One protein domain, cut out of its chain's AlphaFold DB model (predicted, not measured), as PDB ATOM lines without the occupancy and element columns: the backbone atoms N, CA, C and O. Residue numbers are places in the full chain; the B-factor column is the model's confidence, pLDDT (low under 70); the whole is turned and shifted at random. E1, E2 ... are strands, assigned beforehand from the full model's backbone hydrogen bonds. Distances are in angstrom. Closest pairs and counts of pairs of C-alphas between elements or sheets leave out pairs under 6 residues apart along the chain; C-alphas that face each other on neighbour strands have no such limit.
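What this domain is: This is residues 125 to 220 of the 221 residues of an uncharacterized protein of Bacteroidales bacterium (UniProt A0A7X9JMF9). Two strongly twisted sheets of four strands each are stacked partly face to face as a loose-edged sandwich, E4, E1, E8 and E7 in one and E3, E2, E5 and E6 in the other. The chain passes between the sheets at the links E1 to E2, E3 to E4, E4 to E5 and E6 to E7. The printed part has 96 residues, with no named helix and eight named strands, E1 to E8 along the chain; the class is all strand. The sheet E4 E1 E8 E7 is mixed, and the sheet E3 E2 E5 E6 is all antiparallel. The whole is compact, with a radius of gyration of the C-alphas of 13.4 A and spans of 42, 31 and 19 A.

How they stand to each other: E1, residues 125 to 133, is an inner strand, antiparallel to E4, residues 163 to 172, at 161 degrees between directions; N 127 and O 169 are 2.8 A apart, within hydrogen-bond range. Beside E1 runs E8, residues 213 to 220, parallel at 19 degrees, with N 130 and O 216 at 2.9 A. E7, residues 204 to 210, forms a hairpin with E8, with N 207 and O 215 at 2.9 A. In the other sheet, E2, residues 139 to 145, and E3, residues 154 to 158, form a hairpin, with N 141 and O 156 at 2.9 A. E5, residues 182 to 187, is antiparallel to E2 at 152 degrees, with N 185 and O 142 at 2.8 A. E5 and E6, residues 194 to 197, form a hairpin, with N 195 and O 186 at 2.9 A. The parts of the two sheets that face each other are 9.8 A apart centre to centre, with strands at 25 degrees. The closest C-alphas of E1 and E3 are those of Asn 133 and Leu 158, 6.3 A apart. E2 and E4 are only just apart, at 8.5 A.

Where its parts are: E1 begins at C-alpha 125, (364.962, 414.322, 337.395), and is 26.2 A long. E2 measures 19.3 A and E3 12.6 A. E4, the longest strand with 10 residues, measures 27.3 A and ends at C-alpha 172, (368.048, 410.426, 333.785). E5 measures 15.7 A, E6 9.4 A and E7 18.5 A. E8 measures 22.7 A and ends at C-alpha 220, (353.270, 405.322, 358.039).

The domain as a whole: The two C-alphas farthest apart are those of Ser 190 and Asn 211, at 42.9 A. The printed part has no cut and no long link. The mean pLDDT of the printed part is 75.8; residues 147 to 154, 166, 173, 189 to 193 and 209 are under 70.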
ATOM      1  N   MET A 125     366.188 414.266 336.614       74.75
ATOM      2  CA  MET A 125     364.962 414.322 337.395       74.75
ATOM      3  C   MET A 125     365.265 413.909 338.830       74.75
ATOM      4  O   MET A 125     365.875 412.866 339.073       74.75
ATOM      5  N   SER A 126     364.822 414.720 339.787       84.75
ATOM      6  CA  SER A 126     364.988 414.462 341.214       84.75
ATOM      7  C   SER A 126     363.681 413.933 341.809       84.75
ATOM      8  O   SER A 126     362.594 414.454 341.564       84.75
ATOM      9  N   THR A 127     363.766 412.840 342.567       81.88
ATOM     10  CA  THR A 127     362.662 412.314 343.375       81.88
ATOM     11  C   THR A 127     363.067 412.298 344.841       81.88
ATOM     12  O   THR A 127     363.940 411.530 345.249       81.88
ATOM     13  N   LYS A 128     362.407 413.129 345.647       84.12
ATOM     14  CA  LYS A 128     362.606 413.218 347.094       84.12
ATOM     15  C   LYS A 128     361.555 412.389 347.819       84.12
ATOM     16  O   LYS A 128     360.358 412.640 347.688       84.12
ATOM     17  N   ILE A 129     362.006 411.423 348.613       83.00
ATOM     18  CA  ILE A 129     361.135 410.555 349.408       83.00
ATOM     19  C   ILE A 129     361.117 411.057 350.847       83.00
ATOM     20  O   ILE A 129     362.165 411.170 351.489       83.00
ATOM     21  N   ILE A 130     359.922 411.336 351.362       82.38
ATOM     22  CA  ILE A 130     359.715 411.761 352.747       82.38
ATOM     23  C   ILE A 130     358.772 410.772 353.422       82.38
ATOM     24  O   ILE A 130     357.662 410.549 352.941       82.38
ATOM     25  N   PHE A 131     359.191 410.217 354.556       82.50
ATOM     26  CA  PHE A 131     358.311 409.425 355.409       82.50
ATOM     27  C   PHE A 131     357.774 410.284 356.544       82.50
ATOM     28  O   PHE A 131     358.516 411.031 357.177       82.50
ATOM     29  N   TYR A 132     356.483 410.143 356.807       80.12
ATOM     30  CA  TYR A 132     355.802 410.736 357.945       80.12
ATOM     31  C   TYR A 132     355.337 409.615 358.852       80.12
ATOM     32  O   TYR A 132     354.530 408.781 358.442       80.12
ATOM     33  N   ASN A 133     355.810 409.613 360.091       81.69
ATOM     34  CA  ASN A 133     355.312 408.692 361.093       81.69
ATOM     35  C   ASN A 133     354.094 409.318 361.777       81.69
ATOM     36  O   ASN A 133     354.243 410.113 362.698       81.69
ATOM     37  N   LYS A 134     352.884 408.962 361.339       79.00
ATOM     38  CA  LYS A 134     351.633 409.377 362.000       79.00
ATOM     39  C   LYS A 134     351.287 408.516 363.216       79.00
ATOM     40  O   LYS A 134     350.276 408.754 363.877       79.00
ATOM     41  N   SER A 135     352.109 407.517 363.519       74.44
ATOM     42  CA  SER A 135     351.939 406.689 364.697       74.44
ATOM     43  C   SER A 135     352.342 407.440 365.964       74.44
ATOM     44  O   SER A 135     353.274 408.245 365.986       74.44
ATOM     45  N   LYS A 136     351.710 407.085 367.087       76.88
ATOM     46  CA  LYS A 136     352.106 407.568 368.425       76.88
ATOM     47  C   LYS A 136     353.400 406.922 368.940       76.88
ATOM     48  O   LYS A 136     353.850 407.236 370.038       76.88
ATOM     49  N   LYS A 137     353.981 405.981 368.192       77.25
ATOM     50  CA  LYS A 137     355.179 405.218 368.568       77.25
ATOM     51  C   LYS A 137     356.312 405.501 367.592       77.25
ATOM     52  O   LYS A 137     356.065 405.793 366.427       77.25
ATOM     53  N   LYS A 138     357.558 405.364 368.053       80.88
ATOM     54  CA  LYS A 138     358.722 405.378 367.158       80.88
ATOM     55  C   LYS A 138     358.637 404.225 366.156       80.88
ATOM     56  O   LYS A 138     358.168 403.137 366.508       80.88
ATOM     57  N   GLN A 139     359.123 404.466 364.947       77.31
ATOM     58  CA  GLN A 139     359.212 403.461 363.898       77.31
ATOM     59  C   GLN A 139     360.626 403.455 363.322       77.31
ATOM     60  O   GLN A 139     361.179 404.500 362.981       77.31
ATOM     61  N   GLU A 140     361.229 402.270 363.254       79.19
ATOM     62  CA  GLU A 140     362.505 402.078 362.567       79.19
ATOM     63  C   GLU A 140     362.205 401.614 361.142       79.19
ATOM     64  O   GLU A 140     361.607 400.549 360.936       79.19
ATOM     65  N   VAL A 141     362.603 402.444 360.184       77.25
ATOM     66  CA  VAL A 141     362.363 402.274 358.757       77.25
ATOM     67  C   VAL A 141     363.681 401.948 358.067       77.25
ATOM     68  O   VAL A 141     364.706 402.582 358.316       77.25
ATOM     69  N   PHE A 142     363.645 400.953 357.190       78.00
ATOM     70  CA  PHE A 142     364.796 400.478 356.439       78.00
ATOM     71  C   PHE A 142     364.461 400.522 354.956       78.00
ATOM     72  O   PHE A 142     363.444 399.976 354.528       78.00
ATOM     73  N   LEU A 143     365.323 401.167 354.177       74.81
ATOM     74  CA  LEU A 143     365.269 401.116 352.723       74.81
ATOM     75  C   LEU A 143     366.403 400.232 352.219       74.81
ATOM     76  O   LEU A 143     367.573 400.617 352.269       74.81
ATOM     77  N   ASN A 144     366.036 399.063 351.703       75.62
ATOM     78  CA  ASN A 144     366.975 398.135 351.092       75.62
ATOM     79  C   ASN A 144     366.964 398.326 349.576       75.62
ATOM     80  O   ASN A 144     365.892 398.222 348.985       75.62
ATOM     81  N   PRO A 145     368.095 398.595 348.911       74.62
ATOM     82  CA  PRO A 145     368.109 398.693 347.459       74.62
ATOM     83  C   PRO A 145     367.800 397.334 346.807       74.62
ATOM     84  O   PRO A 145     368.372 396.322 347.194       74.62
ATOM     85  N   VAL A 146     366.918 397.307 345.804       70.12
ATOM     86  CA  VAL A 146     366.465 396.060 345.147       70.12
ATOM     87  C   VAL A 146     367.560 395.441 344.262       70.12
ATOM     88  O   VAL A 146     367.626 394.224 344.149       70.12
ATOM     89  N   ASN A 147     368.447 396.261 343.676       63.53
ATOM     90  CA  ASN A 147     369.417 395.842 342.647       63.53
ATOM     91  C   ASN A 147     370.860 396.354 342.872       63.53
ATOM     92  O   ASN A 147     371.637 396.443 341.921       63.53
ATOM     93  N   LYS A 148     371.237 396.750 344.095       56.81
ATOM     94  CA  LYS A 148     372.601 397.228 344.409       56.81
ATOM     95  C   LYS A 148     373.212 396.477 345.589       56.81
ATOM     96  O   LYS A 148     372.498 395.840 346.357       56.81
ATOM     97  N   ASN A 149     374.539 396.586 345.713       52.41
ATOM     98  CA  ASN A 149     375.333 396.021 346.803       52.41
ATOM     99  C   ASN A 149     374.643 396.225 348.172       52.41
ATOM    100  O   ASN A 149     374.259 397.353 348.493       52.41
ATOM    101  N   PRO A 150     374.541 395.182 349.018       54.50
ATOM    102  CA  PRO A 150     373.842 395.222 350.309       54.50
ATOM    103  C   PRO A 150     374.457 396.183 351.346       54.50
ATOM    104  O   PRO A 150     373.902 396.355 352.426       54.50
ATOM    105  N   ASN A 151     375.572 396.846 351.026       53.12
ATOM    106  CA  ASN A 151     376.234 397.823 351.894       53.12
ATOM    107  C   ASN A 151     375.614 399.238 351.829       53.12
ATOM    108  O   ASN A 151     376.040 400.110 352.577       53.12
ATOM    109  N   GLU A 152     374.605 399.480 350.979       58.59
ATOM    110  CA  GLU A 152     373.869 400.761 350.895       58.59
ATOM    111  C   GLU A 152     372.525 400.753 351.662       58.59
ATOM    112  O   GLU A 152     371.614 401.519 351.334       58.59
ATOM    113  N   ILE A 153     372.351 399.881 352.664       65.38
ATOM    114  CA  ILE A 153     371.127 399.866 353.482       65.38
ATOM    115  C   ILE A 153     371.008 401.194 354.233       65.38
ATOM    116  O   ILE A 153     371.844 401.535 355.071       65.38
ATOM    117  N   ILE A 154     369.930 401.930 353.966       69.00
ATOM    118  CA  ILE A 154     369.628 403.167 354.682       69.00
ATOM    119  C   ILE A 154     368.709 402.806 355.844       69.00
ATOM    120  O   ILE A 154     367.521 402.538 355.655       69.00
ATOM    121  N   GLN A 155     369.273 402.794 357.051       74.12
ATOM    122  CA  GLN A 155     368.513 402.682 358.290       74.12
ATOM    123  C   GLN A 155     368.187 404.074 358.816       74.12
ATOM    124  O   GLN A 155     369.075 404.897 359.039       74.12
ATOM    125  N   GLN A 156     366.907 404.316 359.077       73.12
ATOM    126  CA  GLN A 156     366.437 405.572 359.628       73.12
ATOM    127  C   GLN A 156     365.411 405.350 360.739       73.12
ATOM    128  O   GLN A 156     364.574 404.450 360.689       73.12
ATOM    129  N   VAL A 157     365.485 406.181 361.776       76.94
ATOM    130  CA  VAL A 157     364.584 406.111 362.930       76.94
ATOM    131  C   VAL A 157     363.667 407.323 362.902       76.94
ATOM    132  O   VAL A 157     364.134 408.449 363.050       76.94
ATOM    133  N   LEU A 158     362.362 407.093 362.750       75.69
ATOM    134  CA  LEU A 158     361.351 408.141 362.808       75.69
ATOM    135  C   LEU A 158     360.728 408.201 364.202       75.69
ATOM    136  O   LEU A 158     360.168 407.220 364.710       75.69
ATOM    137  N   LYS A 159     360.793 409.381 364.820       75.44
ATOM    138  CA  LYS A 159     360.071 409.675 366.064       75.44
ATOM    139  C   LYS A 159     358.566 409.771 365.786       75.44
ATOM    140  O   LYS A 159     358.139 409.856 364.637       75.44
ATOM    141  N   ALA A 160     357.756 409.676 366.836       75.12
ATOM    142  CA  ALA A 160     356.302 409.787 366.718       75.12
ATOM    143  C   ALA A 160     355.908 411.184 366.208       75.12
ATOM    144  O   ALA A 160     356.445 412.173 366.704       75.12
ATOM    145  N   ASN A 161     354.969 411.254 365.259       73.12
ATOM    146  CA  ASN A 161     354.510 412.488 364.602       73.12
ATOM    147  C   ASN A 161     355.607 413.310 363.906       73.12
ATOM    148  O   ASN A 161     355.417 414.497 363.652       73.12
ATOM    149  N   ASP A 162     356.741 412.684 363.595       73.81
ATOM    150  CA  ASP A 162     357.874 413.330 362.943       73.81
ATOM    151  C   ASP A 162     357.934 412.962 361.454       73.81
ATOM    152  O   ASP A 162     357.329 411.982 360.994       73.81
ATOM    153  N   SER A 163     358.682 413.755 360.699       77.38
ATOM    154  CA  SER A 163     358.940 413.531 359.284       77.38
ATOM    155  C   SER A 163     360.430 413.442 359.027       77.38
ATOM    156  O   SER A 163     361.211 414.205 359.589       77.38
ATOM    157  N   LEU A 164     360.825 412.537 358.141       74.25
ATOM    158  CA  LEU A 164     362.224 412.355 357.797       74.25
ATOM    159  C   LEU A 164     362.392 412.289 356.286       74.25
ATOM    160  O   LEU A 164     361.728 411.512 355.592       74.25
ATOM    161  N   VAL A 165     363.295 413.129 355.783       75.50
ATOM    162  CA  VAL A 165     363.757 413.058 354.399       75.50
ATOM    163  C   VAL A 165     364.639 411.827 354.284       75.50
ATOM    164  O   VAL A 165     365.721 411.775 354.864       75.50
ATOM    165  N   CYS A 166     364.157 410.829 353.554       69.12
ATOM    166  CA  CYS A 166     364.788 409.525 353.564       69.12
ATOM    167  C   CYS A 166     365.920 409.426 352.553       69.12
ATOM    168  O   CYS A 166     367.042 409.053 352.891       69.12
ATOM    169  N   LYS A 167     365.623 409.804 351.311       73.06
ATOM    170  CA  LYS A 167     366.597 409.862 350.231       73.06
ATOM    171  C   LYS A 167     366.110 410.818 349.155       73.06
ATOM    172  O   LYS A 167     364.905 410.936 348.915       73.06
ATOM    173  N   GLU A 168     367.058 411.451 348.490       80.31
ATOM    174  CA  GLU A 168     366.843 412.082 347.198       80.31
ATOM    175  C   GLU A 168     367.514 411.225 346.125       80.31
ATOM    176  O   GLU A 168     368.663 410.806 346.271       80.31
ATOM    177  N   ILE A 169     366.754 410.888 345.088       78.81
ATOM    178  CA  ILE A 169     367.195 410.037 343.986       78.81
ATOM    179  C   ILE A 169     367.258 410.901 342.741       78.81
ATOM    180  O   ILE A 169     366.275 411.561 342.410       78.81
ATOM    181  N   ILE A 170     368.385 410.851 342.043       78.25
ATOM    182  CA  ILE A 170     368.581 411.540 340.772       78.25
ATOM    183  C   ILE A 170     368.617 410.480 339.673       78.25
ATOM    184  O   ILE A 170     369.397 409.529 339.748       78.25
ATOM    185  N   THR A 171     367.751 410.624 338.676       74.38
ATOM    186  CA  THR A 171     367.665 409.743 337.507       74.38
ATOM    187  C   THR A 171     367.699 410.547 336.219       74.38
ATOM    188  O   THR A 171     367.338 411.720 336.185       74.38
ATOM    189  N   SER A 172     368.127 409.901 335.141       74.06
ATOM    190  CA  SER A 172     368.048 410.426 333.785       74.06
ATOM    191  C   SER A 172     366.635 410.242 333.216       74.06
ATOM    192  O   SER A 172     366.085 409.143 333.301       74.06
ATOM    193  N   GLU A 173     366.062 411.295 332.620       69.56
ATOM    194  CA  GLU A 173     364.906 411.262 331.691       69.56
ATOM    195  C   GLU A 173     363.520 410.949 332.283       69.56
ATOM    196  O   GLU A 173     362.507 411.290 331.674       69.56
ATOM    197  N   ARG A 174     363.436 410.326 333.461       79.56
ATOM    198  CA  ARG A 174     362.166 410.028 334.146       79.56
ATOM    199  C   ARG A 174     362.321 410.081 335.652       79.56
ATOM    200  O   ARG A 174     363.390 409.768 336.173       79.56
ATOM    201  N   PHE A 175     361.241 410.381 336.367       80.88
ATOM    202  CA  PHE A 175     361.253 410.310 337.818       80.88
ATOM    203  C   PHE A 175     361.412 408.868 338.316       80.88
ATOM    204  O   PHE A 175     360.776 407.935 337.819       80.88
ATOM    205  N   ALA A 176     362.219 408.700 339.358       81.06
ATOM    206  CA  ALA A 176     362.463 407.422 340.003       81.06
ATOM    207  C   ALA A 176     361.217 406.916 340.744       81.06
ATOM    208  O   ALA A 176     360.708 407.587 341.642       81.06
ATOM    209  N   SER A 177     360.741 405.720 340.403       83.12
ATOM    210  CA  SER A 177     359.712 405.013 341.176       83.12
ATOM    211  C   SER A 177     360.359 404.320 342.384       83.12
ATOM    212  O   SER A 177     361.185 403.426 342.168       83.12
ATOM    213  N   PRO A 178     360.034 404.710 343.633       80.94
ATOM    214  CA  PRO A 178     360.653 404.150 344.836       80.94
ATOM    215  C   PRO A 178     360.623 402.621 344.895       80.94
ATOM    216  O   PRO A 178     361.614 402.015 345.284       80.94
ATOM    217  N   GLU A 179     359.536 401.999 344.445       79.31
ATOM    218  CA  GLU A 179     359.322 400.550 344.445       79.31
ATOM    219  C   GLU A 179     360.265 399.770 343.519       79.31
ATOM    220  O   GLU A 179     360.528 398.595 343.757       79.31
ATOM    221  N   ASN A 180     360.809 400.418 342.485       77.50
ATOM    222  CA  ASN A 180     361.773 399.796 341.572       77.50
ATOM    223  C   ASN A 180     363.208 399.877 342.109       77.50
ATOM    224  O   ASN A 180     364.124 399.276 341.546       77.50
ATOM    225  N   ILE A 181     363.419 400.675 343.156       74.69
ATOM    226  CA  ILE A 181     364.744 401.047 343.649       74.69
ATOM    227  C   ILE A 181     364.947 400.507 345.055       74.69
ATOM    228  O   ILE A 181     366.031 400.010 345.352       74.69
ATOM    229  N   PHE A 182     363.916 400.565 345.897       79.06
ATOM    230  CA  PHE A 182     363.957 400.138 347.283       79.06
ATOM    231  C   PHE A 182     362.857 399.135 347.613       79.06
ATOM    232  O   PHE A 182     361.728 399.224 347.142       79.06
ATOM    233  N   GLN A 183     363.190 398.233 348.522       80.94
ATOM    234  CA  GLN A 183     362.254 397.516 349.356       80.94
ATOM    235  C   GLN A 183     362.190 398.229 350.708       80.94
ATOM    236  O   GLN A 183     363.206 398.398 351.387       80.94
ATOM    237  N   LEU A 184     360.992 398.658 351.094       82.06
ATOM    238  CA  LEU A 184     360.743 399.252 352.400       82.06
ATOM    239  C   LEU A 184     360.528 398.146 353.428       82.06
ATOM    240  O   LEU A 184     359.652 397.303 353.248       82.06
ATOM    241  N   LEU A 185     361.288 398.169 354.520       81.75
ATOM    242  CA  LEU A 185     361.071 397.295 355.663       81.75
ATOM    243  C   LEU A 185     360.809 398.118 356.923       81.75
ATOM    244  O   LEU A 185     361.502 399.098 357.197       81.75
ATOM    245  N   ILE A 186     359.852 397.678 357.735       78.25
ATOM    246  CA  ILE A 186     359.617 398.243 359.066       78.25
ATOM    247  C   ILE A 186     359.936 397.198 360.118       78.25
ATOM    248  O   ILE A 186     359.494 396.047 360.047       78.25
ATOM    249  N   LYS A 187     360.705 397.600 361.129       76.25
ATOM    250  CA  LYS A 187     360.984 396.740 362.275       76.25
ATOM    251  C   LYS A 187     359.769 396.688 363.188       76.25
ATOM    252  O   LYS A 187     359.292 397.715 363.677       76.25
ATOM    253  N   LYS A 188     359.286 395.482 363.481       72.38
ATOM    254  CA  LYS A 188     358.213 395.314 364.462       72.38
ATOM    255  C   LYS A 188     358.783 395.536 365.864       72.38
ATOM    256  O   LYS A 188     359.742 394.880 366.252       72.38
ATOM    257  N   ASN A 189     358.152 396.413 366.647       58.19
ATOM    258  CA  ASN A 189     358.622 396.853 367.973       58.19
ATOM    259  C   ASN A 189     358.894 395.732 369.006       58.19
ATOM    260  O   ASN A 189     359.460 396.018 370.055       58.19
ATOM    261  N   SER A 190     358.516 394.476 368.737       56.97
ATOM    262  CA  SER A 190     358.682 393.342 369.657       56.97
ATOM    263  C   SER A 190     359.613 392.225 369.163       56.97
ATOM    264  O   SER A 190     359.845 391.273 369.901       56.97
ATOM    265  N   THR A 191     360.144 392.285 367.937       55.03
ATOM    266  CA  THR A 191     361.009 391.228 367.383       55.03
ATOM    267  C   THR A 191     362.120 391.826 366.518       55.03
ATOM    268  O   THR A 191     361.951 392.881 365.917       55.03
ATOM    269  N   LYS A 192     363.258 391.130 366.358       60.03
ATOM    270  CA  LYS A 192     364.258 391.457 365.312       60.03
ATOM    271  C   LYS A 192     363.734 391.179 363.885       60.03
ATOM    272  O   LYS A 192     364.525 391.040 362.960       60.03
ATOM    273  N   LYS A 193     362.414 391.030 363.706       69.06
ATOM    274  CA  LYS A 193     361.792 390.733 362.416       69.06
ATOM    275  C   LYS A 193     361.450 392.037 361.703       69.06
ATOM    276  O   LYS A 193     360.829 392.936 362.276       69.06
ATOM    277  N   PHE A 194     361.835 392.084 360.439       75.00
ATOM    278  CA  PHE A 194     361.534 393.157 359.509       75.00
ATOM    279  C   PHE A 194     360.360 392.732 358.633       75.00
ATOM    280  O   PHE A 194     360.348 391.611 358.125       75.00
ATOM    281  N   ILE A 195     359.362 393.601 358.503       77.88
ATOM    282  CA  ILE A 195     358.194 393.354 357.658       77.88
ATOM    283  C   ILE A 195     358.373 394.167 356.379       77.88
ATOM    284  O   ILE A 195     358.481 395.393 356.486       77.88
ATOM    285  N   PRO A 196     358.416 393.527 355.199       77.31
ATOM    286  CA  PRO A 196     358.397 394.249 353.941       77.31
ATOM    287  C   PRO A 196     357.038 394.909 353.734       77.31
ATOM    288  O   PRO A 196     356.002 394.285 353.950       77.31
ATOM    289  N   ILE A 197     357.058 396.168 353.316       79.50
ATOM    290  CA  ILE A 197     355.868 396.951 352.991       79.50
ATOM    291  C   ILE A 197     355.952 397.354 351.530       79.50
ATOM    292  O   ILE A 197     356.971 397.877 351.071       79.50
ATOM    293  N   ASN A 198     354.869 397.126 350.794       79.06
ATOM    294  CA  ASN A 198     354.766 397.615 349.434       79.06
ATOM    295  C   ASN A 198     354.462 399.118 349.462       79.06
ATOM    296  O   ASN A 198     353.513 399.560 350.105       79.06
ATOM    297  N   PHE A 199     355.234 399.917 348.729       78.56
ATOM    298  CA  PHE A 199     355.000 401.360 348.630       78.56
ATOM    299  C   PHE A 199     353.588 401.707 348.143       78.56
ATOM    300  O   PHE A 199     353.037 402.718 348.570       78.56
ATOM    301  N   LYS A 200     352.979 400.860 347.300       79.00
ATOM    302  CA  LYS A 200     351.601 401.043 346.810       79.00
ATOM    303  C   LYS A 200     350.536 400.884 347.899       79.00
ATOM    304  O   LYS A 200     349.421 401.355 347.721       79.00
ATOM    305  N   GLU A 201     350.869 400.221 349.003       78.31
ATOM    306  CA  GLU A 201     349.960 400.003 350.137       78.31
ATOM    307  C   GLU A 201     350.018 401.150 351.153       78.31
ATOM    308  O   GLU A 201     349.149 401.256 352.019       78.31
ATOM    309  N   LEU A 202     351.022 402.028 351.058       80.25
ATOM    310  CA  LEU A 202     351.132 403.185 351.933       80.25
ATOM    311  C   LEU A 202     350.302 404.355 351.399       80.25
ATOM    312  O   LEU A 202     350.430 404.715 350.224       80.25
ATOM    313  N   PRO A 203     349.525 405.035 352.265       83.19
ATOM    314  CA  PRO A 203     348.959 406.323 351.909       83.19
ATOM    315  C   PRO A 203     350.082 407.258 351.472       83.19
ATOM    316  O   PRO A 203     351.089 407.408 352.175       83.19
ATOM    317  N   SER A 204     349.917 407.888 350.313       83.88
ATOM    318  CA  SER A 204     350.936 408.763 349.754       83.88
ATOM    319  C   SER A 204     350.354 410.031 349.147       83.88
ATOM    320  O   SER A 204     349.195 410.079 348.737       83.88
ATOM    321  N   LYS A 205     351.169 411.086 349.130       84.69
ATOM    322  CA  LYS A 205     350.882 412.339 348.432       84.69
ATOM    323  C   LYS A 205     352.064 412.680 347.536       84.69
ATOM    324  O   LYS A 205     353.201 412.710 348.010       84.69
ATOM    325  N   ILE A 206     351.779 412.944 346.266       84.69
ATOM    326  CA  ILE A 206     352.773 413.347 345.273       84.69
ATOM    327  C   ILE A 206     352.630 414.850 345.038       84.69
ATOM    328  O   ILE A 206     351.522 415.356 344.865       84.69
ATOM    329  N   GLU A 207     353.750 415.560 345.079       82.12
ATOM    330  CA  GLU A 207     353.852 416.982 344.764       82.12
ATOM    331  C   GLU A 207     354.950 417.162 343.711       82.12
ATOM    332  O   GLU A 207     356.066 416.680 343.892       82.12
ATOM    333  N   GLU A 208     354.640 417.857 342.621       85.56
ATOM    334  CA  GLU A 208     355.574 418.146 341.527       85.56
ATOM    335  C   GLU A 208     355.768 419.665 341.452       85.56
ATOM    336  O   GLU A 208     355.072 420.340 340.695       85.56
ATOM    337  N   PRO A 209     356.639 420.250 342.302       68.69
ATOM    338  CA  PRO A 209     356.852 421.698 342.342       68.69
ATOM    339  C   PRO A 209     357.327 422.279 341.003       68.69
ATOM    340  O   PRO A 209     357.152 423.470 340.763       68.69
ATOM    341  N   ASN A 210     357.935 421.458 340.144       75.94
ATOM    342  CA  ASN A 210     358.241 421.779 338.757       75.94
ATOM    343  C   ASN A 210     358.442 420.485 337.942       75.94
ATOM    344  O   ASN A 210     358.415 419.381 338.482       75.94
ATOM    345  N   ASN A 211     358.727 420.634 336.647       72.94
ATOM    346  CA  ASN A 211     358.864 419.523 335.697       72.94
ATOM    347  C   ASN A 211     360.107 418.630 335.912       72.94
ATOM    348  O   ASN A 211     360.300 417.673 335.165       72.94
ATOM    349  N   GLN A 212     360.974 418.942 336.880       78.44
ATOM    350  CA  GLN A 212     362.229 418.222 337.143       78.44
ATOM    351  C   GLN A 212     362.325 417.676 338.571       78.44
ATOM    352  O   GLN A 212     363.200 416.859 338.855       78.44
ATOM    353  N   HIS A 213     361.419 418.072 339.466       81.50
ATOM    354  CA  HIS A 213     361.440 417.691 340.872       81.50
ATOM    355  C   HIS A 213     360.101 417.093 341.295       81.50
ATOM    356  O   HIS A 213     359.053 417.718 341.150       81.50
ATOM    357  N   ARG A 214     360.152 415.900 341.895       86.06
ATOM    358  CA  ARG A 214     358.996 415.199 342.456       86.06
ATOM    359  C   ARG A 214     359.224 414.885 343.923       86.06
ATOM    360  O   ARG A 214     360.227 414.286 344.299       86.06
ATOM    361  N   ILE A 215     358.265 415.237 344.764       85.19
ATOM    362  CA  ILE A 215     358.253 414.905 346.185       85.19
ATOM    363  C   ILE A 215     357.177 413.851 346.407       85.19
ATOM    364  O   ILE A 215     356.005 414.080 346.115       85.19
ATOM    365  N   ILE A 216     357.568 412.706 346.959       82.81
ATOM    366  CA  ILE A 216     356.642 411.646 347.355       82.81
ATOM    367  C   ILE A 216     356.651 411.559 348.877       82.81
ATOM    368  O   ILE A 216     357.672 411.252 349.497       82.81
ATOM    369  N   LYS A 217     355.502 411.850 349.480       85.19
ATOM    370  CA  LYS A 217     355.282 411.767 350.923       85.19
ATOM    371  C   LYS A 217     354.557 410.464 351.217       85.19
ATOM    372  O   LYS A 217     353.426 410.312 350.774       85.19
ATOM    373  N   PHE A 218     355.178 409.558 351.962       82.56
ATOM    374  CA  PHE A 218     354.546 408.334 352.451       82.56
ATOM    375  C   PHE A 218     354.164 408.496 353.917       82.56
ATOM    376  O   PHE A 218     354.964 408.971 354.727       82.56
ATOM    377  N   TYR A 219     352.950 408.086 354.268       81.06
ATOM    378  CA  TYR A 219     352.453 408.143 355.637       81.06
ATOM    379  C   TYR A 219     352.448 406.746 356.235       81.06
ATOM    380  O   TYR A 219     351.712 405.872 355.783       81.06
ATOM    381  N   ILE A 220     353.255 406.553 357.268       79.19
ATOM    382  CA  ILE A 220     353.270 405.322 358.039       79.19
ATOM    383  C   ILE A 220     352.374 405.520 359.260       79.19
ATOM    384  O   ILE A 220     352.507 406.510 359.984       79.19
TER     385      ILE A 220